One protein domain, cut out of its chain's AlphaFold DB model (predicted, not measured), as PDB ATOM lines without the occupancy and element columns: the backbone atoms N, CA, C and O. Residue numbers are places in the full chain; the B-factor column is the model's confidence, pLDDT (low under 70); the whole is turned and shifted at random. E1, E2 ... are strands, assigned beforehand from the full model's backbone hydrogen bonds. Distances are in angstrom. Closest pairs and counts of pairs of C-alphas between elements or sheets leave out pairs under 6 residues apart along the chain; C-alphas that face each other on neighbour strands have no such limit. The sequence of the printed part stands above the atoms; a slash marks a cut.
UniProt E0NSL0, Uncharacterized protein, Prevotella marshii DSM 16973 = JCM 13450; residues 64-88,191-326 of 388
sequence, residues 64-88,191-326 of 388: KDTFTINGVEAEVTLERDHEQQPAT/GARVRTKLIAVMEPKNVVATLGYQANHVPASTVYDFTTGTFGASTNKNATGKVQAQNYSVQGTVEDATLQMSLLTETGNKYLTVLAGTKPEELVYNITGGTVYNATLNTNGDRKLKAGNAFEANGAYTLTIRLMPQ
ATOM      1  N   LYS A  64       6.323   0.371  -7.105       88.44
ATOM      2  CA  LYS A  64       5.156   0.251  -6.231       88.44
ATOM      3  C   LYS A  64       5.255  -0.997  -5.359       88.44
ATOM      4  O   LYS A  64       5.536  -2.085  -5.861       88.44
ATOM      5  N   ASP A  65       5.016  -0.832  -4.065       89.75
ATOM      6  CA  ASP A  65       4.843  -1.914  -3.093       89.75
ATOM      7  C   ASP A  65       3.610  -1.641  -2.235       89.75
ATOM      8  O   ASP A  65       3.242  -0.486  -2.030       89.75
ATOM      9  N   THR A  66       2.977  -2.689  -1.716       89.69
ATOM     10  CA  THR A  66       1.849  -2.548  -0.790       89.69
ATOM     11  C   THR A  66       1.992  -3.496   0.392       89.69
ATOM     12  O   THR A  66       2.505  -4.609   0.269       89.69
ATOM     13  N   PHE A  67       1.565  -3.049   1.572       91.31
ATOM     14  CA  PHE A  67       1.556  -3.850   2.795       91.31
ATOM     15  C   PHE A  67       0.582  -3.270   3.826       91.31
ATOM     16  O   PHE A  67       0.002  -2.211   3.611       91.31
ATOM     17  N   THR A  68       0.402  -3.950   4.958       90.31
ATOM     18  CA  THR A  68      -0.464  -3.485   6.051       90.31
ATOM     19  C   THR A  68       0.351  -3.254   7.324       90.31
ATOM     20  O   THR A  68       1.218  -4.059   7.665       90.31
ATOM     21  N   ILE A  69       0.051  -2.168   8.038       91.25
ATOM     22  CA  ILE A  69       0.618  -1.786   9.336       91.25
ATOM     23  C   ILE A  69      -0.535  -1.627  10.327       91.25
ATOM     24  O   ILE A  69      -1.243  -0.630  10.273       91.25
ATOM     25  N   ASN A  70      -0.746  -2.596  11.222       88.44
ATOM     26  CA  ASN A  70      -1.734  -2.503  12.312       88.44
ATOM     27  C   ASN A  70      -3.128  -1.976  11.888       88.44
ATOM     28  O   ASN A  70      -3.706  -1.135  12.572       88.44
ATOM     29  N   GLY A  71      -3.671  -2.447  10.761       85.62
ATOM     30  CA  GLY A  71      -4.970  -1.982  10.247       85.62
ATOM     31  C   GLY A  71      -4.913  -0.737   9.350       85.62
ATOM     32  O   GLY A  71      -5.945  -0.151   9.032       85.62
ATOM     33  N   VAL A  72      -3.718  -0.325   8.931       92.31
ATOM     34  CA  VAL A  72      -3.486   0.730   7.937       92.31
ATOM     35  C   VAL A  72      -2.879   0.095   6.697       92.31
ATOM     36  O   VAL A  72      -1.845  -0.564   6.775       92.31
ATOM     37  N   GLU A  73      -3.517   0.273   5.549       92.31
ATOM     38  CA  GLU A  73      -2.954  -0.123   4.264       92.31
ATOM     39  C   GLU A  73      -1.922   0.921   3.835       92.31
ATOM     40  O   GLU A  73      -2.178   2.124   3.855       92.31
ATOM     41  N   ALA A  74      -0.731   0.459   3.480       94.12
ATOM     42  CA  ALA A  74       0.373   1.285   3.042       94.12
ATOM     43  C   ALA A  74       0.703   0.950   1.589       94.12
ATOM     44  O   ALA A  74       0.993  -0.198   1.259       94.12
ATOM     45  N   GLU A  75       0.694   1.964   0.735       93.88
ATOM     46  CA  GLU A  75       1.217   1.911  -0.624       93.88
ATOM     47  C   GLU A  75       2.491   2.745  -0.690       93.88
ATOM     48  O   GLU A  75       2.498   3.925  -0.351       93.88
ATOM     49  N   VAL A  76       3.583   2.123  -1.113       95.06
ATOM     50  CA  VAL A  76       4.889   2.761  -1.232       95.06
ATOM     51  C   VAL A  76       5.171   2.996  -2.693       95.06
ATOM     52  O   VAL A  76       5.189   2.039  -3.469       95.06
ATOM     53  N   THR A  77       5.438   4.245  -3.050       94.31
ATOM     54  CA  THR A  77       5.917   4.622  -4.370       94.31
ATOM     55  C   THR A  77       7.272   5.303  -4.295       94.31
ATOM     56  O   THR A  77       7.556   6.044  -3.359       94.31
ATOM     57  N   LEU A  78       8.137   5.037  -5.271       94.50
ATOM     58  CA  LEU A  78       9.360   5.810  -5.476       94.50
ATOM     59  C   LEU A  78       9.299   6.452  -6.853       94.50
ATOM     60  O   LEU A  78       9.166   5.753  -7.861       94.50
ATOM     61  N   GLU A  79       9.428   7.770  -6.867       90.50
ATOM     62  CA  GLU A  79       9.367   8.591  -8.069       90.50
ATOM     63  C   GLU A  79      10.428   9.690  -8.029       90.50
ATOM     64  O   GLU A  79      10.949  10.043  -6.965       90.50
ATOM     65  N   ARG A  80      10.789  10.205  -9.204       88.75
ATOM     66  CA  ARG A  80      11.664  11.370  -9.315       88.75
ATOM     67  C   ARG A  80      10.857  12.623  -8.982       88.75
ATOM     68  O   ARG A  80       9.717  12.760  -9.408       88.75
ATOM     69  N   ASP A  81      11.446  13.543  -8.231       81.56
ATOM     70  CA  ASP A  81      10.757  14.765  -7.824       81.56
ATOM     71  C   ASP A  81      10.479  15.653  -9.041       81.56
ATOM     72  O   ASP A  81      11.398  16.061  -9.752       81.56
ATOM     73  N   HIS A  82       9.219  16.024  -9.235       65.88
ATOM     74  CA  HIS A  82       8.823  16.975 -10.279       65.88
ATOM     75  C   HIS A  82       8.898  18.441  -9.815       65.88
ATOM     76  O   HIS A  82       8.725  19.362 -10.610       65.88
ATOM     77  N   GLU A  83       9.186  18.676  -8.533       59.38
ATOM     78  CA  GLU A  83       9.407  20.012  -7.984       59.38
ATOM     79  C   GLU A  83      10.817  20.503  -8.346       59.38
ATOM     80  O   GLU A  83      11.810  20.128  -7.716       59.38
ATOM     81  N   GLN A  84      10.914  21.377  -9.350       54.62
ATOM     82  CA  GLN A  84      12.143  22.130  -9.587       54.62
ATOM     83  C   GLN A  84      12.359  23.117  -8.434       54.62
ATOM     84  O   GLN A  84      11.545  24.007  -8.186       54.62
ATOM     85  N   GLN A  85      13.473  22.966  -7.713       56.94
ATOM     86  CA  GLN A  85      13.906  23.998  -6.772       56.94
ATOM     87  C   GLN A  85      14.350  25.254  -7.541       56.94
ATOM     88  O   GLN A  85      14.876  25.124  -8.648       56.94
ATOM     89  N   PRO A  86      14.149  26.462  -6.975       49.41
ATOM     90  CA  PRO A  86      14.437  27.713  -7.669       49.41
ATOM     91  C   PRO A  86      15.883  27.784  -8.174       49.41
ATOM     92  O   PRO A  86      16.805  27.238  -7.562       49.41
ATOM     93  N   ALA A  87      16.036  28.464  -9.312       53.53
ATOM     94  CA  ALA A  87      17.245  28.503 -10.122       53.53
ATOM     95  C   ALA A  87      18.496  28.947  -9.347       53.53
ATOM     96  O   ALA A  87      18.444  29.882  -8.549       53.53
ATOM     97  N   THR A  88      19.610  28.270  -9.661       49.81
ATOM     98  CA  THR A  88      21.012  28.689  -9.481       49.81
ATOM     99  C   THR A  88      21.289  29.504  -8.220       49.81
ATOM    100  O   THR A  88      21.190  30.732  -8.204       49.81
ATOM    101  N   GLY A 191      26.213  12.483  -7.238       95.56
ATOM    102  CA  GLY A 191      25.227  11.687  -6.520       95.56
ATOM    103  C   GLY A 191      23.781  12.055  -6.834       95.56
ATOM    104  O   GLY A 191      23.484  13.008  -7.554       95.56
ATOM    105  N   ALA A 192      22.887  11.289  -6.221       95.44
ATOM    106  CA  ALA A 192      21.456  11.525  -6.153       95.44
ATOM    107  C   ALA A 192      21.025  11.702  -4.694       95.44
ATOM    108  O   ALA A 192      21.736  11.319  -3.758       95.44
ATOM    109  N   ARG A 193      19.827  12.243  -4.487       95.75
ATOM    110  CA  ARG A 193      19.237  12.408  -3.159       95.75
ATOM    111  C   ARG A 193      17.828  11.831  -3.098       95.75
ATOM    112  O   ARG A 193      17.046  12.007  -4.026       95.75
ATOM    113  N   VAL A 194      17.495  11.180  -1.989       95.94
ATOM    114  CA  VAL A 194      16.184  10.561  -1.759       95.94
ATOM    115  C   VAL A 194      15.590  11.101  -0.462       95.94
ATOM    116  O   VAL A 194      16.270  11.113   0.562       95.94
ATOM    117  N   ARG A 195      14.337  11.549  -0.481       94.00
ATOM    118  CA  ARG A 195      13.574  11.920   0.725       94.00
ATOM    119  C   ARG A 195      12.358  11.022   0.891       94.00
ATOM    120  O   ARG A 195      11.981  10.307  -0.030       94.00
ATOM    121  N   THR A 196      11.734  11.073   2.060       95.44
ATOM    122  CA  THR A 196      10.475  10.367   2.325       95.44
ATOM    123  C   THR A 196       9.309  11.339   2.412       95.44
ATOM    124  O   THR A 196       9.468  12.426   2.963       95.44
ATOM    125  N   LYS A 197       8.125  10.925   1.971       95.69
ATOM    126  CA  LYS A 197       6.868  11.669   2.115       95.69
ATOM    127  C   LYS A 197       5.774  10.717   2.580       95.69
ATOM    128  O   LYS A 197       5.674   9.615   2.062       95.69
ATOM    129  N   LEU A 198       4.963  11.117   3.548       96.62
ATOM    130  CA  LEU A 198       3.745  10.404   3.922       96.62
ATOM    131  C   LEU A 198       2.553  11.116   3.303       96.62
ATOM    132  O   LEU A 198       2.543  12.343   3.219       96.62
ATOM    133  N   ILE A 199       1.552  10.346   2.893       95.56
ATOM    134  CA  ILE A 199       0.276  10.871   2.403       95.56
ATOM    135  C   ILE A 199      -0.841  10.130   3.119       95.56
ATOM    136  O   ILE A 199      -0.811   8.904   3.171       95.56
ATOM    137  N   ALA A 200      -1.824  10.845   3.655       95.31
ATOM    138  CA  ALA A 200      -2.961  10.241   4.335       95.31
ATOM    139  C   ALA A 200      -4.190  11.159   4.300       95.31
ATOM    140  O   ALA A 200      -4.088  12.372   4.156       95.31
ATOM    141  N   VAL A 201      -5.374  10.576   4.481       92.38
ATOM    142  CA  VAL A 201      -6.636  11.322   4.683       92.38
ATOM    143  C   VAL A 201      -6.642  12.059   6.032       92.38
ATOM    144  O   VAL A 201      -7.253  13.113   6.166       92.38
ATOM    145  N   MET A 202      -5.964  11.510   7.047       92.69
ATOM    146  CA  MET A 202      -5.778  12.146   8.355       92.69
ATOM    147  C   MET A 202      -4.294  12.341   8.622       92.69
ATOM    148  O   MET A 202      -3.496  11.479   8.273       92.69
ATOM    149  N   GLU A 203      -3.946  13.436   9.288       91.94
ATOM    150  CA  GLU A 203      -2.565  13.781   9.623       91.94
ATOM    151  C   GLU A 203      -1.896  12.649  10.428       91.94
ATOM    152  O   GLU A 203      -2.373  12.313  11.523       91.94
ATOM    153  N   PRO A 204      -0.802  12.049   9.920       93.62
ATOM    154  CA  PRO A 204       0.031  11.155  10.712       93.62
ATOM    155  C   PRO A 204       0.726  11.943  11.826       93.62
ATOM    156  O   PRO A 204       1.410  12.927  11.568       93.62
ATOM    157  N   LYS A 205       0.593  11.504  13.080       92.62
ATOM    158  CA  LYS A 205       1.130  12.216  14.249       92.62
ATOM    159  C   LYS A 205       2.372  11.539  14.797       92.62
ATOM    160  O   LYS A 205       2.400  10.318  14.942       92.62
ATOM    161  N   ASN A 206       3.364  12.345  15.185       93.12
ATOM    162  CA  ASN A 206       4.582  11.904  15.878       93.12
ATOM    163  C   ASN A 206       5.319  10.761  15.159       93.12
ATOM    164  O   ASN A 206       5.821   9.842  15.808       93.12
ATOM    165  N   VAL A 207       5.337  10.781  13.821       94.88
ATOM    166  CA  VAL A 207       5.965   9.708  13.049       94.88
ATOM    167  C   VAL A 207       7.480   9.764  13.201       94.88
ATOM    168  O   VAL A 207       8.107  10.784  12.921       94.88
ATOM    169  N   VAL A 208       8.059   8.639  13.617       94.19
ATOM    170  CA  VAL A 208       9.504   8.431  13.711       94.19
ATOM    171  C   VAL A 208       9.888   7.421  12.647       94.19
ATOM    172  O   VAL A 208       9.497   6.254  12.720       94.19
ATOM    173  N   ALA A 209      10.644   7.874  11.650       96.31
ATOM    174  CA  ALA A 209      11.084   7.023  10.560       96.31
ATOM    175  C   ALA A 209      12.564   7.209  10.239       96.31
ATOM    176  O   ALA A 209      13.216   8.176  10.638       96.31
ATOM    177  N   THR A 210      13.096   6.260   9.483       97.38
ATOM    178  CA  THR A 210      14.444   6.309   8.937       97.38
ATOM    179  C   THR A 210      14.433   5.885   7.475       97.38
ATOM    180  O   THR A 210      13.595   5.087   7.054       97.38
ATOM    181  N   LEU A 211      15.375   6.431   6.710       98.12
ATOM    182  CA  LEU A 211      15.707   6.019   5.350       98.12
ATOM    183  C   LEU A 211      17.210   5.757   5.301       98.12
ATOM    184  O   LEU A 211      17.989   6.529   5.853       98.12
ATOM    185  N   GLY A 212      17.652   4.685   4.664       98.00
ATOM    186  CA  GLY A 212      19.047   4.293   4.756       98.00
ATOM    187  C   GLY A 212      19.454   3.205   3.788       98.00
ATOM    188  O   GLY A 212      18.733   2.864   2.856       98.00
ATOM    189  N   TYR A 213      20.631   2.656   4.046       98.19
ATOM    190  CA  TYR A 213      21.149   1.456   3.406       98.19
ATOM    191  C   TYR A 213      21.971   0.656   4.408       98.19
ATOM    192  O   TYR A 213      22.573   1.199   5.340       98.19
ATOM    193  N   GLN A 214      22.016  -0.652   4.196       97.81
ATOM    194  CA  GLN A 214      22.781  -1.569   5.028       97.81
ATOM    195  C   GLN A 214      24.243  -1.646   4.563       97.81
ATOM    196  O   GLN A 214      24.578  -1.294   3.428       97.81
ATOM    197  N   ALA A 215      25.125  -2.118   5.445       97.56
ATOM    198  CA  ALA A 215      26.513  -2.407   5.096       97.56
ATOM    199  C   ALA A 215      26.583  -3.360   3.893       97.56
ATOM    200  O   ALA A 215      25.784  -4.291   3.785       97.56
ATOM    201  N   ASN A 216      27.539  -3.136   2.996       97.50
ATOM    202  CA  ASN A 216      27.808  -3.942   1.802       97.50
ATOM    203  C   ASN A 216      26.678  -3.986   0.751       97.50
ATOM    204  O   ASN A 216      26.690  -4.865  -0.107       97.50
ATOM    205  N   HIS A 217      25.717  -3.055   0.780       96.19
ATOM    206  CA  HIS A 217      24.615  -3.028  -0.195       96.19
ATOM    207  C   HIS A 217      24.817  -1.992  -1.305       96.19
ATOM    208  O   HIS A 217      24.696  -2.328  -2.482       96.19
ATOM    209  N   VAL A 218      25.178  -0.756  -0.958       98.06
ATOM    210  CA  VAL A 218      25.373   0.329  -1.937       98.06
ATOM    211  C   VAL A 218      26.815   0.376  -2.462       98.06
ATOM    212  O   VAL A 218      27.727  -0.088  -1.766       98.06
ATOM    213  N   PRO A 219      27.061   0.929  -3.662       98.00
ATOM    214  CA  PRO A 219      28.413   1.153  -4.180       98.00
ATOM    215  C   PRO A 219      29.269   2.020  -3.243       98.00
ATOM    216  O   PRO A 219      28.776   2.978  -2.646       98.00
ATOM    217  N   ALA A 220      30.561   1.709  -3.127       98.06
ATOM    218  CA  ALA A 220      31.523   2.521  -2.372       98.06
ATOM    219  C   ALA A 220      31.950   3.791  -3.130       98.06
ATOM    220  O   ALA A 220      32.291   4.804  -2.515       98.06
ATOM    221  N   SER A 221      31.920   3.738  -4.460       98.25
ATOM    222  CA  SER A 221      32.295   4.828  -5.357       98.25
ATOM    223  C   SER A 221      31.562   4.731  -6.697       98.25
ATOM    224  O   SER A 221      30.945   3.711  -7.023       98.25
ATOM    225  N   THR A 222      31.601   5.816  -7.466       97.75
ATOM    226  CA  THR A 222      31.176   5.856  -8.869       97.75
ATOM    227  C   THR A 222      32.292   6.460  -9.709       97.75
ATOM    228  O   THR A 222      33.016   7.340  -9.241       97.75
ATOM    229  N   VAL A 223      32.446   5.986 -10.938       97.69
ATOM    230  CA  VAL A 223      33.467   6.458 -11.871       97.69
ATOM    231  C   VAL A 223      32.786   7.230 -12.987       97.69
ATOM    232  O   VAL A 223      31.902   6.696 -13.647       97.69
ATOM    233  N   TYR A 224      33.193   8.476 -13.201       97.12
ATOM    234  CA  TYR A 224      32.795   9.245 -14.373       97.12
ATOM    235  C   TYR A 224      33.839   9.069 -15.470       97.12
ATOM    236  O   TYR A 224      35.020   9.351 -15.254       97.12
ATOM    237  N   ASP A 225      33.401   8.619 -16.638       95.31
ATOM    238  CA  ASP A 225      34.242   8.420 -17.813       95.31
ATOM    239  C   ASP A 225      34.134   9.636 -18.744       95.31
ATOM    240  O   ASP A 225      33.048  10.001 -19.199       95.31
ATOM    241  N   PHE A 226      35.262  10.287 -19.028       93.81
ATOM    242  CA  PHE A 226      35.306  11.508 -19.833       93.81
ATOM    243  C   PHE A 226      34.994  11.258 -21.310       93.81
ATOM    244  O   PHE A 226      34.511  12.161 -21.995       93.81
ATOM    245  N   THR A 227      35.242  10.052 -21.816       89.94
ATOM    246  CA  THR A 227      35.002   9.686 -23.214       89.94
ATOM    247  C   THR A 227      33.500   9.556 -23.462       89.94
ATOM    248  O   THR A 227      32.961  10.207 -24.356       89.94
ATOM    249  N   THR A 228      32.805   8.795 -22.618       90.62
ATOM    250  CA  THR A 228      31.356   8.560 -22.727       90.62
ATOM    251  C   THR A 228      30.517   9.670 -22.099       90.62
ATOM    252  O   THR A 228      29.383   9.887 -22.510       90.62
ATOM    253  N   GLY A 229      31.066  10.397 -21.124       91.50
ATOM    254  CA  GLY A 229      30.335  11.392 -20.343       91.50
ATOM    255  C   GLY A 229      29.338  10.778 -19.353       91.50
ATOM    256  O   GLY A 229      28.352  11.430 -19.012       91.50
ATOM    257  N   THR A 230      29.568   9.537 -18.911       92.12
ATOM    258  CA  THR A 230      28.626   8.773 -18.076       92.12
ATOM    259  C   THR A 230      29.247   8.299 -16.764       92.12
ATOM    260  O   THR A 230      30.466   8.194 -16.636       92.12
ATOM    261  N   PHE A 231      28.385   8.020 -15.784       94.88
ATOM    262  CA  PHE A 231      28.763   7.416 -14.509       94.88
ATOM    263  C   PHE A 231      28.589   5.895 -14.533       94.88
ATOM    264  O   PHE A 231      27.542   5.393 -14.939       94.88
ATOM    265  N   GLY A 232      29.577   5.176 -14.006       94.75
ATOM    266  CA  GLY A 232      29.519   3.748 -13.709       94.75
ATOM    267  C   GLY A 232      29.743   3.490 -12.221       94.75
ATOM    268  O   GLY A 232      30.817   3.777 -11.690       94.75
ATOM    269  N   ALA A 233      28.742   2.932 -11.538       95.00
ATOM    270  CA  ALA A 233      28.879   2.545 -10.136       95.00
ATOM    271  C   ALA A 233      29.893   1.407  -9.962       95.00
ATOM    272  O   ALA A 233      29.895   0.433 -10.718       95.00
ATOM    273  N   SER A 234      30.722   1.510  -8.924       94.12
ATOM    274  CA  SER A 234      31.676   0.466  -8.564       94.12
ATOM    275  C   SER A 234      30.965  -0.804  -8.094       94.12
ATOM    276  O   SER A 234      29.935  -0.757  -7.415       94.12
ATOM    277  N   THR A 235      31.545  -1.958  -8.414       94.19
ATOM    278  CA  THR A 235      31.117  -3.249  -7.861       94.19
ATOM    279  C   THR A 235      31.543  -3.414  -6.403       94.19
ATOM    280  O   THR A 235      30.910  -4.177  -5.671       94.19
ATOM    281  N   ASN A 236      32.563  -2.670  -5.955       96.12
ATOM    282  CA  ASN A 236      32.961  -2.624  -4.555       96.12
ATOM    283  C   ASN A 236      31.863  -1.953  -3.735       96.12
ATOM    284  O   ASN A 236      31.408  -0.848  -4.044       96.12
ATOM    285  N   LYS A 237      31.440  -2.627  -2.669       97.06
ATOM    286  CA  LYS A 237      30.347  -2.168  -1.817       97.06
ATOM    287  C   LYS A 237      30.870  -1.387  -0.621       97.06
ATOM    288  O   LYS A 237      31.946  -1.670  -0.099       97.06
ATOM    289  N   ASN A 238      30.102  -0.393  -0.188       97.06
ATOM    290  CA  ASN A 238      30.445   0.394   0.986       97.06
ATOM    291  C   ASN A 238      30.339  -0.474   2.248       97.06
ATOM    292  O   ASN A 238      29.269  -1.007   2.537       97.06
ATOM    293  N   ALA A 239      31.419  -0.579   3.022       97.12
ATOM    294  CA  ALA A 239      31.475  -1.455   4.197       97.12
ATOM    295  C   ALA A 239      30.536  -1.020   5.339       97.12
ATOM    296  O   ALA A 239      30.189  -1.825   6.199       97.12
ATOM    297  N   THR A 240      30.103   0.242   5.341       97.00
ATOM    298  CA  THR A 240      29.320   0.841   6.428       97.00
ATOM    299  C   THR A 240      27.883   1.116   5.984       97.00
ATOM    300  O   THR A 240      27.638   1.618   4.887       97.00
ATOM    301  N   GLY A 241      26.910   0.804   6.840       96.50
ATOM    302  CA  GLY A 241      25.520   1.218   6.635       96.50
ATOM    303  C   GLY A 241      25.302   2.690   6.991       96.50
ATOM    304  O   GLY A 241      26.075   3.281   7.742       96.50
ATOM    305  N   LYS A 242      24.222   3.288   6.495       97.44
ATOM    306  CA  LYS A 242      23.799   4.638   6.885       97.44
ATOM    307  C   LYS A 242      22.323   4.623   7.218       97.44
ATOM    308  O   LYS A 242      21.522   4.113   6.443       97.44
ATOM    309  N   VAL A 243      21.975   5.240   8.340       97.12
ATOM    310  CA  VAL A 243      20.592   5.434   8.776       97.12
ATOM    311  C   VAL A 243      20.344   6.931   8.874       97.12
ATOM    312  O   VAL A 243      20.939   7.619   9.702       97.12
ATOM    313  N   GLN A 244      19.488   7.453   8.001       96.94
ATOM    314  CA  GLN A 244      19.067   8.844   8.013       96.94
ATOM    315  C   GLN A 244      17.731   8.949   8.743       96.94
ATOM    316  O   GLN A 244      16.695   8.570   8.201       96.94
ATOM    317  N   ALA A 245      17.751   9.483   9.965       95.88
ATOM    318  CA  ALA A 245      16.525   9.824  10.681       95.88
ATOM    319  C   ALA A 245      15.706  10.849   9.883       95.88
ATOM    320  O   ALA A 245      16.272  11.817   9.356       95.88
ATOM    321  N   GLN A 246      14.399  10.610   9.821       94.00
ATOM    322  CA  GLN A 246      13.405  11.429   9.144       94.00
ATOM    323  C   GLN A 246      12.516  12.091  10.189       94.00
ATOM    324  O   GLN A 246      11.836  11.403  10.951       94.00
ATOM    325  N   ASN A 247      12.514  13.424  10.201       88.38
ATOM    326  CA  ASN A 247      11.515  14.187  10.933       88.38
ATOM    327  C   ASN A 247      10.522  14.738   9.918       88.38
ATOM    328  O   ASN A 247      10.902  15.460   8.992       88.38
ATOM    329  N   TYR A 248       9.259  14.391  10.104       90.88
ATOM    330  CA  TYR A 248       8.164  14.889   9.294       90.88
ATOM    331  C   TYR A 248       7.710  16.232   9.856       90.88
ATOM    332  O   TYR A 248       7.086  16.294  10.910       90.88
ATOM    333  N   SER A 249       8.166  17.308   9.218       79.69
ATOM    334  CA  SER A 249       7.964  18.680   9.702       79.69
ATOM    335  C   SER A 249       7.536  19.646   8.602       79.69
ATOM    336  O   SER A 249       7.527  20.855   8.813       79.69
ATOM    337  N   VAL A 250       7.281  19.131   7.399       83.25
ATOM    338  CA  VAL A 250       6.881  19.919   6.235       83.25
ATOM    339  C   VAL A 250       5.513  19.421   5.805       83.25
ATOM    340  O   VAL A 250       5.400  18.380   5.154       83.25
ATOM    341  N   GLN A 251       4.499  20.179   6.201       89.00
ATOM    342  CA  GLN A 251       3.103  19.863   5.941       89.00
ATOM    343  C   GLN A 251       2.673  20.411   4.582       89.00
ATOM    344  O   GLN A 251       3.170  21.438   4.118       89.00
ATOM    345  N   GLY A 252       1.722  19.735   3.954       90.75
ATOM    346  CA  GLY A 252       1.140  20.157   2.689       90.75
ATOM    347  C   GLY A 252      -0.090  19.335   2.343       90.75
ATOM    348  O   GLY A 252      -0.550  18.517   3.142       90.75
ATOM    349  N   THR A 253      -0.603  19.538   1.136       91.81
ATOM    350  CA  THR A 253      -1.715  18.760   0.593       91.81
ATOM    351  C   THR A 253      -1.418  18.295  -0.826       91.81
ATOM    352  O   THR A 253      -0.596  18.877  -1.534       91.81
ATOM    353  N   VAL A 254      -2.076  17.217  -1.241       90.44
ATOM    354  CA  VAL A 254      -2.063  16.733  -2.623       90.44
ATOM    355  C   VAL A 254      -3.470  16.319  -3.022       90.44
ATOM    356  O   VAL A 254      -4.152  15.631  -2.266       90.44
ATOM    357  N   GLU A 255      -3.914  16.746  -4.199       90.94
ATOM    358  CA  GLU A 255      -5.212  16.344  -4.735       90.94
ATOM    359  C   GLU A 255      -5.173  14.889  -5.193       90.94
ATOM    360  O   GLU A 255      -4.316  14.501  -5.990       90.94
ATOM    361  N   ASP A 256      -6.123  14.088  -4.718       87.50
ATOM    362  CA  ASP A 256      -6.334  12.743  -5.224       87.50
ATOM    363  C   ASP A 256      -7.552  12.703  -6.147       87.50
ATOM    364  O   ASP A 256      -8.697  12.826  -5.711       87.50
ATOM    365  N   ALA A 257      -7.306  12.496  -7.440       81.62
ATOM    366  CA  ALA A 257      -8.363  12.475  -8.448       81.62
ATOM    367  C   ALA A 257      -9.329  11.285  -8.300       81.62
ATOM    368  O   ALA A 257     -10.480  11.378  -8.721       81.62
ATOM    369  N   THR A 258      -8.885  10.162  -7.720       79.38
ATOM    370  CA  THR A 258      -9.727   8.968  -7.535       79.38
ATOM    371  C   THR A 258     -10.686   9.143  -6.363       79.38
ATOM    372  O   THR A 258     -11.860   8.799  -6.471       79.38
ATOM    373  N   LEU A 259     -10.203   9.705  -5.258       79.69
ATOM    374  CA  LEU A 259     -10.990   9.977  -4.058       79.69
ATOM    375  C   LEU A 259     -11.720  11.325  -4.114       79.69
ATOM    376  O   LEU A 259     -12.585  11.565  -3.276       79.69
ATOM    377  N   GLN A 260     -11.379  12.184  -5.081       85.75
ATOM    378  CA  GLN A 260     -11.908  13.544  -5.238       85.75
ATOM    379  C   GLN A 260     -11.763  14.372  -3.953       85.75
ATOM    380  O   GLN A 260     -12.693  15.052  -3.519       85.75
ATOM    381  N   MET A 261     -10.595  14.279  -3.315       88.56
ATOM    382  CA  MET A 261     -10.289  15.005  -2.084       88.56
ATOM    383  C   MET A 261      -8.808  15.348  -1.985       88.56
ATOM    384  O   MET A 261      -7.949  14.615  -2.486       88.56
ATOM    385  N   SER A 262      -8.514  16.409  -1.241       91.25
ATOM    386  CA  SER A 262      -7.158  16.750  -0.834       91.25
ATOM    387  C   SER A 262      -6.702  15.817   0.290       91.25
ATOM    388  O   SER A 262      -7.326  15.741   1.350       91.25
ATOM    389  N   LEU A 263      -5.590  15.122   0.075       93.12
ATOM    390  CA  LEU A 263      -4.909  14.335   1.097       93.12
ATOM    391  C   LEU A 263      -3.849  15.186   1.789       93.12
ATOM    392  O   LEU A 263      -3.203  16.023   1.161       93.12
ATOM    393  N   LEU A 264      -3.651  14.942   3.080       94.88
ATOM    394  CA  LEU A 264      -2.622  15.589   3.880       94.88
ATOM    395  C   LEU A 264      -1.278  14.921   3.619       94.88
ATOM    396  O   LEU A 264      -1.186  13.694   3.512       94.88
ATOM    397  N   THR A 265      -0.229  15.730   3.525       94.19
ATOM    398  CA  THR A 265       1.124  15.246   3.277       94.19
ATOM    399  C   THR A 265       2.085  15.715   4.344       94.19
ATOM    400  O   THR A 265       2.087  16.890   4.697       94.19
ATOM    401  N   GLU A 266       2.961  14.811   4.757       94.12
ATOM    402  CA  GLU A 266       4.027  15.062   5.714       94.12
ATOM    403  C   GLU A 266       5.356  14.683   5.066       94.12
ATOM    404  O   GLU A 266       5.605  13.513   4.774       94.12
ATOM    405  N   THR A 267       6.217  15.661   4.790       92.56
ATOM    406  CA  THR A 267       7.490  15.418   4.099       92.56
ATOM    407  C   THR A 267       8.654  15.400   5.084       92.56
ATOM    408  O   THR A 267       8.784  16.269   5.950       92.56
ATOM    409  N   GLY A 268       9.512  14.390   4.942       91.88
ATOM    410  CA  GLY A 268      10.742  14.244   5.705       91.88
ATOM    411  C   GLY A 268      11.702  15.390   5.403       91.88
ATOM    412  O   GLY A 268      11.942  15.744   4.248       91.88
ATOM    413  N   ASN A 269      12.263  15.983   6.452       88.12
ATOM    414  CA  ASN A 269      13.110  17.169   6.355       88.12
ATOM    415  C   ASN A 269      14.544  16.897   5.868       88.12
ATOM    416  O   ASN A 269      15.308  17.843   5.661       88.12
ATOM    417  N   LYS A 270      14.940  15.628   5.725       92.38
ATOM    418  CA  LYS A 270      16.307  15.240   5.368       92.38
ATOM    419  C   LYS A 270      16.334  14.328   4.156       92.38
ATOM    420  O   LYS A 270      15.554  13.387   4.028       92.38
ATOM    421  N   TYR A 271      17.327  14.569   3.314       94.19
ATOM    422  CA  TYR A 271      17.656  13.683   2.214       94.19
ATOM    423  C   TYR A 271      18.689  12.639   2.644       94.19
ATOM    424  O   TYR A 271      19.638  12.939   3.372       94.19
ATOM    425  N   LEU A 272      18.531  11.420   2.142       97.38
ATOM    426  CA  LEU A 272      19.598  10.440   2.035       97.38
ATOM    427  C   LEU A 272      20.322  10.654   0.703       97.38
ATOM    428  O   LEU A 272      19.730  10.496  -0.361       97.38
ATOM    429  N   THR A 273      21.607  10.981   0.762       96.88
ATOM    430  CA  THR A 273      22.471  11.035  -0.424       96.88
ATOM    431  C   THR A 273      23.002   9.646  -0.773       96.88
ATOM    432  O   THR A 273      23.465   8.920   0.113       96.88
ATOM    433  N   VAL A 274      22.980   9.317  -2.063       97.88
ATOM    434  CA  VAL A 274      23.521   8.087  -2.659       97.88
ATOM    435  C   VAL A 274      24.317   8.417  -3.923       97.88
ATOM    436  O   VAL A 274      24.187   9.507  -4.476       97.88
ATOM    437  N   LEU A 275      25.155   7.499  -4.399       97.88
ATOM    438  CA  LEU A 275      25.870   7.674  -5.668       97.88
ATOM    439  C   LEU A 275      24.961   7.375  -6.861       97.88
ATOM    440  O   LEU A 275      24.092   6.501  -6.767       97.88
ATOM    441  N   ALA A 276      25.219   8.024  -7.999       95.06
ATOM    442  CA  ALA A 276      24.650   7.595  -9.271       95.06
ATOM    443  C   ALA A 276      24.984   6.116  -9.539       95.06
ATOM    444  O   ALA A 276      26.117   5.678  -9.319       95.06
ATOM    445  N   GLY A 277      23.990   5.350  -9.984       94.44
ATOM    446  CA  GLY A 277      24.085   3.902 -10.179       94.44
ATOM    447  C   GLY A 277      23.665   3.053  -8.968       94.44
ATOM    448  O   GLY A 277      23.492   1.845  -9.123       94.44
ATOM    449  N   THR A 278      23.438   3.656  -7.792       97.12
ATOM    450  CA  THR A 278      22.802   2.967  -6.649       97.12
ATOM    451  C   THR A 278      21.389   2.536  -7.037       97.12
ATOM    452  O   THR A 278      20.675   3.302  -7.688       97.12
ATOM    453  N   LYS A 279      20.960   1.337  -6.642       95.81
ATOM    454  CA  LYS A 279      19.621   0.829  -6.965       95.81
ATOM    455  C   LYS A 279      18.633   0.989  -5.802       95.81
ATOM    456  O   LYS A 279      19.034   0.884  -4.644       95.81
ATOM    457  N   PRO A 280      17.335   1.199  -6.078       96.12
ATOM    458  CA  PRO A 280      16.297   1.338  -5.058       96.12
ATOM    459  C   PRO A 280      16.266   0.190  -4.047       96.12
ATOM    460  O   PRO A 280      16.218   0.436  -2.846       96.12
ATOM    461  N   GLU A 281      16.370  -1.057  -4.508       96.12
ATOM    462  CA  GLU A 281      16.364  -2.260  -3.667       96.12
ATOM    463  C   GLU A 281      17.585  -2.397  -2.733       96.12
ATOM    464  O   GLU A 281      17.600  -3.267  -1.857       96.12
ATOM    465  N   GLU A 282      18.604  -1.548  -2.900       97.44
ATOM    466  CA  GLU A 282      19.753  -1.436  -1.990       97.44
ATOM    467  C   GLU A 282      19.455  -0.510  -0.796       97.44
ATOM    468  O   GLU A 282      20.228  -0.475   0.167       97.44
ATOM    469  N   LEU A 283      18.335   0.222  -0.840       98.25
ATOM    470  CA  LEU A 283      17.870   1.095   0.230       98.25
ATOM    471  C   LEU A 283      16.847   0.395   1.128       98.25
ATOM    472  O   LEU A 283      16.126  -0.525   0.728       98.25
ATOM    473  N   VAL A 284      16.762   0.885   2.362       98.06
ATOM    474  CA  VAL A 284      15.789   0.461   3.365       98.06
ATOM    475  C   VAL A 284      15.117   1.661   4.012       98.06
ATOM    476  O   VAL A 284      15.726   2.719   4.167       98.06
ATOM    477  N   TYR A 285      13.871   1.489   4.433       97.50
ATOM    478  CA  TYR A 285      13.179   2.430   5.306       97.50
ATOM    479  C   TYR A 285      12.552   1.690   6.486       97.50
ATOM    480  O   TYR A 285      12.260   0.497   6.407       97.50
ATOM    481  N   ASN A 286      12.338   2.400   7.587       96.88
ATOM    482  CA  ASN A 286      11.758   1.831   8.799       96.88
ATOM    483  C   ASN A 286      10.938   2.905   9.512       96.88
ATOM    484  O   ASN A 286      11.417   4.029   9.652       96.88
ATOM    485  N   ILE A 287       9.725   2.569   9.944       96.31
ATOM    486  CA  ILE A 287       8.891   3.423  10.793       96.31
ATOM    487  C   ILE A 287       8.785   2.724  12.141       96.31
ATOM    488  O   ILE A 287       8.299   1.599  12.205       96.31
ATOM    489  N   THR A 288       9.234   3.382  13.208       94.81
ATOM    490  CA  THR A 288       9.286   2.801  14.562       94.81
ATOM    491  C   THR A 288       8.298   3.442  15.528       94.81
ATOM    492  O   THR A 288       8.102   2.936  16.633       94.81
ATOM    493  N   GLY A 289       7.662   4.541  15.130       93.56
ATOM    494  CA  GLY A 289       6.678   5.227  15.950       93.56
ATOM    495  C   GLY A 289       5.805   6.176  15.147       93.56
ATOM    496  O   GLY A 289       6.108   6.514  14.003       93.56
ATOM    497  N   GLY A 290       4.722   6.607  15.785       94.88
ATOM    498  CA  GLY A 290       3.704   7.485  15.219       94.88
ATOM    499  C   GLY A 290       2.330   6.835  15.186       94.88
ATOM    500  O   GLY A 290       2.182   5.635  15.437       94.88
ATOM    501  N   THR A 291       1.312   7.634  14.894       95.81
ATOM    502  CA  THR A 291      -0.070   7.166  14.799       95.81
ATOM    503  C   THR A 291      -0.808   7.795  13.628       95.81
ATOM    504  O   THR A 291      -0.588   8.951  13.277       95.81
ATOM    505  N   VAL A 292      -1.715   7.030  13.031       95.56
ATOM    506  CA  VAL A 292      -2.696   7.513  12.051       95.56
ATOM    507  C   VAL A 292      -3.922   6.607  12.136       95.56
ATOM    508  O   VAL A 292      -3.785   5.424  12.435       95.56
ATOM    509  N   TYR A 293      -5.130   7.141  11.940       93.56
ATOM    510  CA  TYR A 293      -6.380   6.360  12.019       93.56
ATOM    511  C   TYR A 293      -6.561   5.562  13.327       93.56
ATOM    512  O   TYR A 293      -7.114   4.466  13.321       93.56
ATOM    513  N   ASN A 294      -6.084   6.097  14.457       89.38
ATOM    514  CA  ASN A 294      -6.041   5.414  15.761       89.38
ATOM    515  C   ASN A 294      -5.214   4.111  15.788       89.38
ATOM    516  O   ASN A 294      -5.303   3.351  16.750       89.38
ATOM    517  N   ALA A 295      -4.382   3.873  14.775       92.06
ATOM    518  CA  ALA A 295      -3.430   2.774  14.713       92.06
ATOM    519  C   ALA A 295      -2.001   3.281  14.936       92.06
ATOM    520  O   ALA A 295      -1.647   4.399  14.552       92.06
ATOM    521  N   THR A 296      -1.166   2.449  15.556       95.81
ATOM    522  CA  THR A 296       0.270   2.709  15.698       95.81
ATOM    523  C   THR A 296       1.005   2.322  14.423       95.81
ATOM    524  O   THR A 296       0.778   1.249  13.861       95.81
ATOM    525  N   LEU A 297       1.919   3.180  13.976       95.69
ATOM    526  CA  LEU A 297       2.760   2.924  12.815       95.69
ATOM    527  C   LEU A 297       4.059   2.247  13.255       95.69
ATOM    528  O   LEU A 297       4.889   2.859  13.923       95.69
ATOM    529  N   ASN A 298       4.228   0.979  12.878       95.19
ATOM    530  CA  ASN A 298       5.468   0.239  13.087       95.19
ATOM    531  C   ASN A 298       5.685  -0.778  11.957       95.19
ATOM    532  O   ASN A 298       4.869  -1.678  11.768       95.19
ATOM    533  N   THR A 299       6.783  -0.658  11.208       94.88
ATOM    534  CA  THR A 299       7.119  -1.611  10.136       94.88
ATOM    535  C   THR A 299       7.694  -2.933  10.649       94.88
ATOM    536  O   THR A 299       7.871  -3.853   9.854       94.88
ATOM    537  N   ASN A 300       7.951  -3.043  11.958       93.38
ATOM    538  CA  ASN A 300       8.577  -4.175  12.646       93.38
ATOM    539  C   ASN A 300       9.960  -4.534  12.080       93.38
ATOM    540  O   ASN A 300      10.324  -5.703  11.978       93.38
ATOM    541  N   GLY A 301      10.729  -3.504  11.716       94.44
ATOM    542  CA  GLY A 301      12.068  -3.626  11.147       94.44
ATOM    543  C   GLY A 301      12.225  -2.895   9.817       94.44
ATOM    544  O   GLY A 301      11.312  -2.214   9.335       94.44
ATOM    545  N   ASP A 302      13.414  -3.044   9.243       96.31
ATOM    546  CA  ASP A 302      13.776  -2.457   7.959       96.31
ATOM    547  C   ASP A 302      12.993  -3.111   6.820       96.31
ATOM    548  O   ASP A 302      12.969  -4.334   6.664       96.31
ATOM    549  N   ARG A 303      12.398  -2.278   5.971       96.12
ATOM    550  CA  ARG A 303      11.740  -2.691   4.736       96.12
ATOM    551  C   ARG A 303      12.585  -2.274   3.546       96.12
ATOM    552  O   ARG A 303      12.981  -1.115   3.438       96.12
ATOM    553  N   LYS A 304      12.842  -3.218   2.640       95.25
ATOM    554  CA  LYS A 304      13.513  -2.953   1.362       95.25
ATOM    555  C   LYS A 304      12.533  -2.345   0.371       95.25
ATOM    556  O   LYS A 304      11.364  -2.729   0.338       95.25
ATOM    557  N   LEU A 305      13.026  -1.443  -0.468       94.56
ATOM    558  CA  LEU A 305      12.268  -0.979  -1.624       94.56
ATOM    559  C   LEU A 305      12.266  -2.085  -2.692       94.56
ATOM    560  O   LEU A 305      13.134  -2.962  -2.714       94.56
ATOM    561  N   LYS A 306      11.272  -2.070  -3.582       93.38
ATOM    562  CA  LYS A 306      11.226  -3.007  -4.713       93.38
ATOM    563  C   LYS A 306      12.253  -2.624  -5.776       93.38
ATOM    564  O   LYS A 306      12.676  -1.474  -5.859       93.38
ATOM    565  N   ALA A 307      12.621  -3.608  -6.596       93.19
ATOM    566  CA  ALA A 307      13.632  -3.429  -7.624       93.19
ATOM    567  C   ALA A 307      13.213  -2.404  -8.686       93.19
ATOM    568  O   ALA A 307      12.085  -2.439  -9.192       93.19
ATOM    569  N   GLY A 308      14.144  -1.526  -9.052       90.31
ATOM    570  CA  GLY A 308      13.901  -0.453 -10.011       90.31
ATOM    571  C   GLY A 308      15.138  -0.046 -10.797       90.31
ATOM    572  O   GLY A 308      16.180  -0.699 -10.749       90.31
ATOM    573  N   ASN A 309      15.000   1.039 -11.554       91.06
ATOM    574  CA  ASN A 309      16.130   1.632 -12.261       91.06
ATOM    575  C   ASN A 309      17.082   2.282 -11.254       91.06
ATOM    576  O   ASN A 309      16.651   2.769 -10.209       91.06
ATOM    577  N   ALA A 310      18.370   2.287 -11.581       93.38
ATOM    578  CA  ALA A 310      19.364   2.941 -10.751       93.38
ATOM    579  C   ALA A 310      19.133   4.458 -10.693       93.38
ATOM    580  O   ALA A 310      18.657   5.062 -11.655       93.38
ATOM    581  N   PHE A 311      19.499   5.071  -9.570       94.00
ATOM    582  CA  PHE A 311      19.440   6.516  -9.403       94.00
ATOM    583  C   PHE A 311      20.427   7.214 -10.337       94.00
ATOM    584  O   PHE A 311      21.581   6.797 -10.470       94.00
ATOM    585  N   GLU A 312      19.986   8.307 -10.943       93.00
ATOM    586  CA  GLU A 312      20.799   9.109 -11.850       93.00
ATOM    587  C   GLU A 312      21.517  10.237 -11.108       93.00
ATOM    588  O   GLU A 312      21.013  10.784 -10.123       93.00
ATOM    589  N   ALA A 313      22.693  10.614 -11.611       92.69
ATOM    590  CA  ALA A 313      23.430  11.773 -11.121       92.69
ATOM    591  C   ALA A 313      22.548  13.031 -11.158       92.69
ATOM    592  O   ALA A 313      21.749  13.222 -12.075       92.69
ATOM    593  N   ASN A 314      22.679  13.884 -10.142       92.25
ATOM    594  CA  ASN A 314      21.870  15.090  -9.966       92.25
ATOM    595  C   ASN A 314      20.351  14.826  -9.864       92.25
ATOM    596  O   ASN A 314      19.544  15.750  -9.985       92.25
ATOM    597  N   GLY A 315      19.939  13.577  -9.627       91.38
ATOM    598  CA  GLY A 315      18.549  13.198  -9.402       91.38
ATOM    599  C   GLY A 315      18.093  13.462  -7.965       91.38
ATOM    600  O   GLY A 315      18.815  13.184  -7.006       91.38
ATOM    601  N   ALA A 316      16.882  13.988  -7.804       92.31
ATOM    602  CA  ALA A 316      16.159  14.018  -6.538       92.31
ATOM    603  C   ALA A 316      14.905  13.149  -6.647       92.31
ATOM    604  O   ALA A 316      14.175  13.256  -7.632       92.31
ATOM    605  N   TYR A 317      14.680  12.305  -5.645       93.88
ATOM    606  CA  TYR A 317      13.616  11.307  -5.621       93.88
ATOM    607  C   TYR A 317      12.844  11.364  -4.301       93.88
ATOM    608  O   TYR A 317      13.423  11.634  -3.240       93.88
ATOM    609  N   THR A 318      11.564  11.015  -4.353       93.75
ATOM    610  CA  THR A 318      10.686  10.937  -3.189       93.75
ATOM    611  C   THR A 318      10.138   9.526  -3.061       93.75
ATOM    612  O   THR A 318       9.469   9.005  -3.951       93.75
ATOM    613  N   LEU A 319      10.434   8.909  -1.918       95.81
ATOM    614  CA  LEU A 319       9.776   7.709  -1.431       95.81
ATOM    615  C   LEU A 319       8.479   8.126  -0.735       95.81
ATOM    616  O   LEU A 319       8.492   8.564   0.420       95.81
ATOM    617  N   THR A 320       7.368   8.008  -1.438       95.56
ATOM    618  CA  THR A 320       6.036   8.300  -0.927       95.56
ATOM    619  C   THR A 320       5.455   7.053  -0.262       95.56
ATOM    620  O   THR A 320       5.422   5.982  -0.854       95.56
ATOM    621  N   ILE A 321       4.977   7.182   0.972       96.19
ATOM    622  CA  ILE A 321       4.248   6.147   1.706       96.19
ATOM    623  C   ILE A 321       2.832   6.671   1.922       96.19
ATOM    624  O   ILE A 321       2.570   7.500   2.797       96.19
ATOM    625  N   ARG A 322       1.910   6.203   1.091       95.31
ATOM    626  CA  ARG A 322       0.491   6.511   1.189       95.31
ATOM    627  C   ARG A 322      -0.168   5.570   2.189       95.31
ATOM    628  O   ARG A 322      -0.149   4.360   2.003       95.31
ATOM    629  N   LEU A 323      -0.754   6.139   3.232       95.44
ATOM    630  CA  LEU A 323      -1.407   5.451   4.334       95.44
ATOM    631  C   LEU A 323      -2.919   5.623   4.186       95.44
ATOM    632  O   LEU A 323      -3.430   6.742   4.226       95.44
ATOM    633  N   MET A 324      -3.630   4.513   4.032       90.75
ATOM    634  CA  MET A 324      -5.083   4.463   3.908       90.75
ATOM    635  C   MET A 324      -5.668   3.618   5.044       90.75
ATOM    636  O   MET A 324      -5.053   2.633   5.460       90.75
ATOM    637  N   PRO A 325      -6.847   3.971   5.574       88.31
ATOM    638  CA  PRO A 325      -7.503   3.131   6.563       88.31
ATOM    639  C   PRO A 325      -7.879   1.789   5.925       88.31
ATOM    640  O   PRO A 325      -8.411   1.752   4.815       88.31
ATOM    641  N   GLN A 326      -7.641   0.685   6.633       86.06
ATOM    642  CA  GLN A 326      -8.168  -0.607   6.210       86.06
ATOM    643  C   GLN A 326      -9.660  -0.665   6.544       86.06
ATOM    644  O   GLN A 326     -10.052  -0.744   7.710       86.06
TER     645      GLN A 326
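Overview. This is residues 64 to 88 and 191 to 326 of the 388 residues of an uncharacterized protein of Prevotella marshii DSM 16973 = JCM 13450 (UniProt E0NSL0). One twisted sheet folds round on itself into a U, barrel-like but open: E1, E2, E11 and E3 make one side, E10 and E4 the other, and E8 and E7 join them. The long link of residues 293 to 315 crosses the open side between E1 and E10, and the small hairpin E5 and E6 sits off one end of the long axis. The 161 printed residues hold no named helix and eleven strands, E1 to E11 in order; the class is all strand, and the nine-strand sheet is branched and mixed, while E5 and E6 are antiparallel. The whole is compact, radius of gyration of the C-alphas 16.6 A, and only just elongated, 54 by 36 by 24 A.

Arrangement. Start with E1, residues 64 to 69, which forms an antiparallel hairpin with E2, residues 72 to 80; N 65 and O 76 are 2.9 A apart. On the other side of E2 you find E11, residues 316 to 325, antiparallel, N 75 to O 322 at 2.8 A. Next comes E3, residues 191 to 200, parallel to E11, N 197 to O 319 at 2.8 A. On the other side of E3, look for E8, residues 261 to 268, with N 198 to O 266 at 2.8 A, and E9, residues 272 to 275, with N 192 to O 274 at 2.8 A, both antiparallel to E3. E7, residues 242 to 256, bends by 79 degrees at residue 252 and forms a hairpin with E8, N 254 to O 263 at 2.9 A. E4, residues 205 to 213, is antiparallel to E7, N 211 to O 244 at 2.9 A, and to E10, residues 283 to 292, N 210 to O 286 at 2.8 A. The edge strands E1 and E10 are apart. E5, residues 221 to 225, and E6, residues 230 to 233, form a hairpin, N 223 to O 232 at 2.8 A; the closest C-alphas of E5 and E9, Thr 222 and Leu 275, are 6.5 A apart.

Along the chain. Find C-alpha 64 at (5.156, 0.251, -6.231), where E1 begins. E2 is 25.3 A long, E3 30.2 A, E4 25.2 A and E7 33.5 A from first to last C-alpha. E8 measures 22.4 A and E10 24.6 A. E11 runs 29.2 A to C-alpha 325 at (-7.503, 3.131, 6.563).

Size, cuts and confidence. The farthest C-alphas, Thr 227 and Asn 294, are 56.8 A apart. Residues 89 to 190 are not printed, and C-alphas 88 and 191 are 17.8 A apart across this cut. The link from E10 to E11 is long, 23 residues. Mean pLDDT of the printed part is 91.9; residues 82 to 88 are under 70.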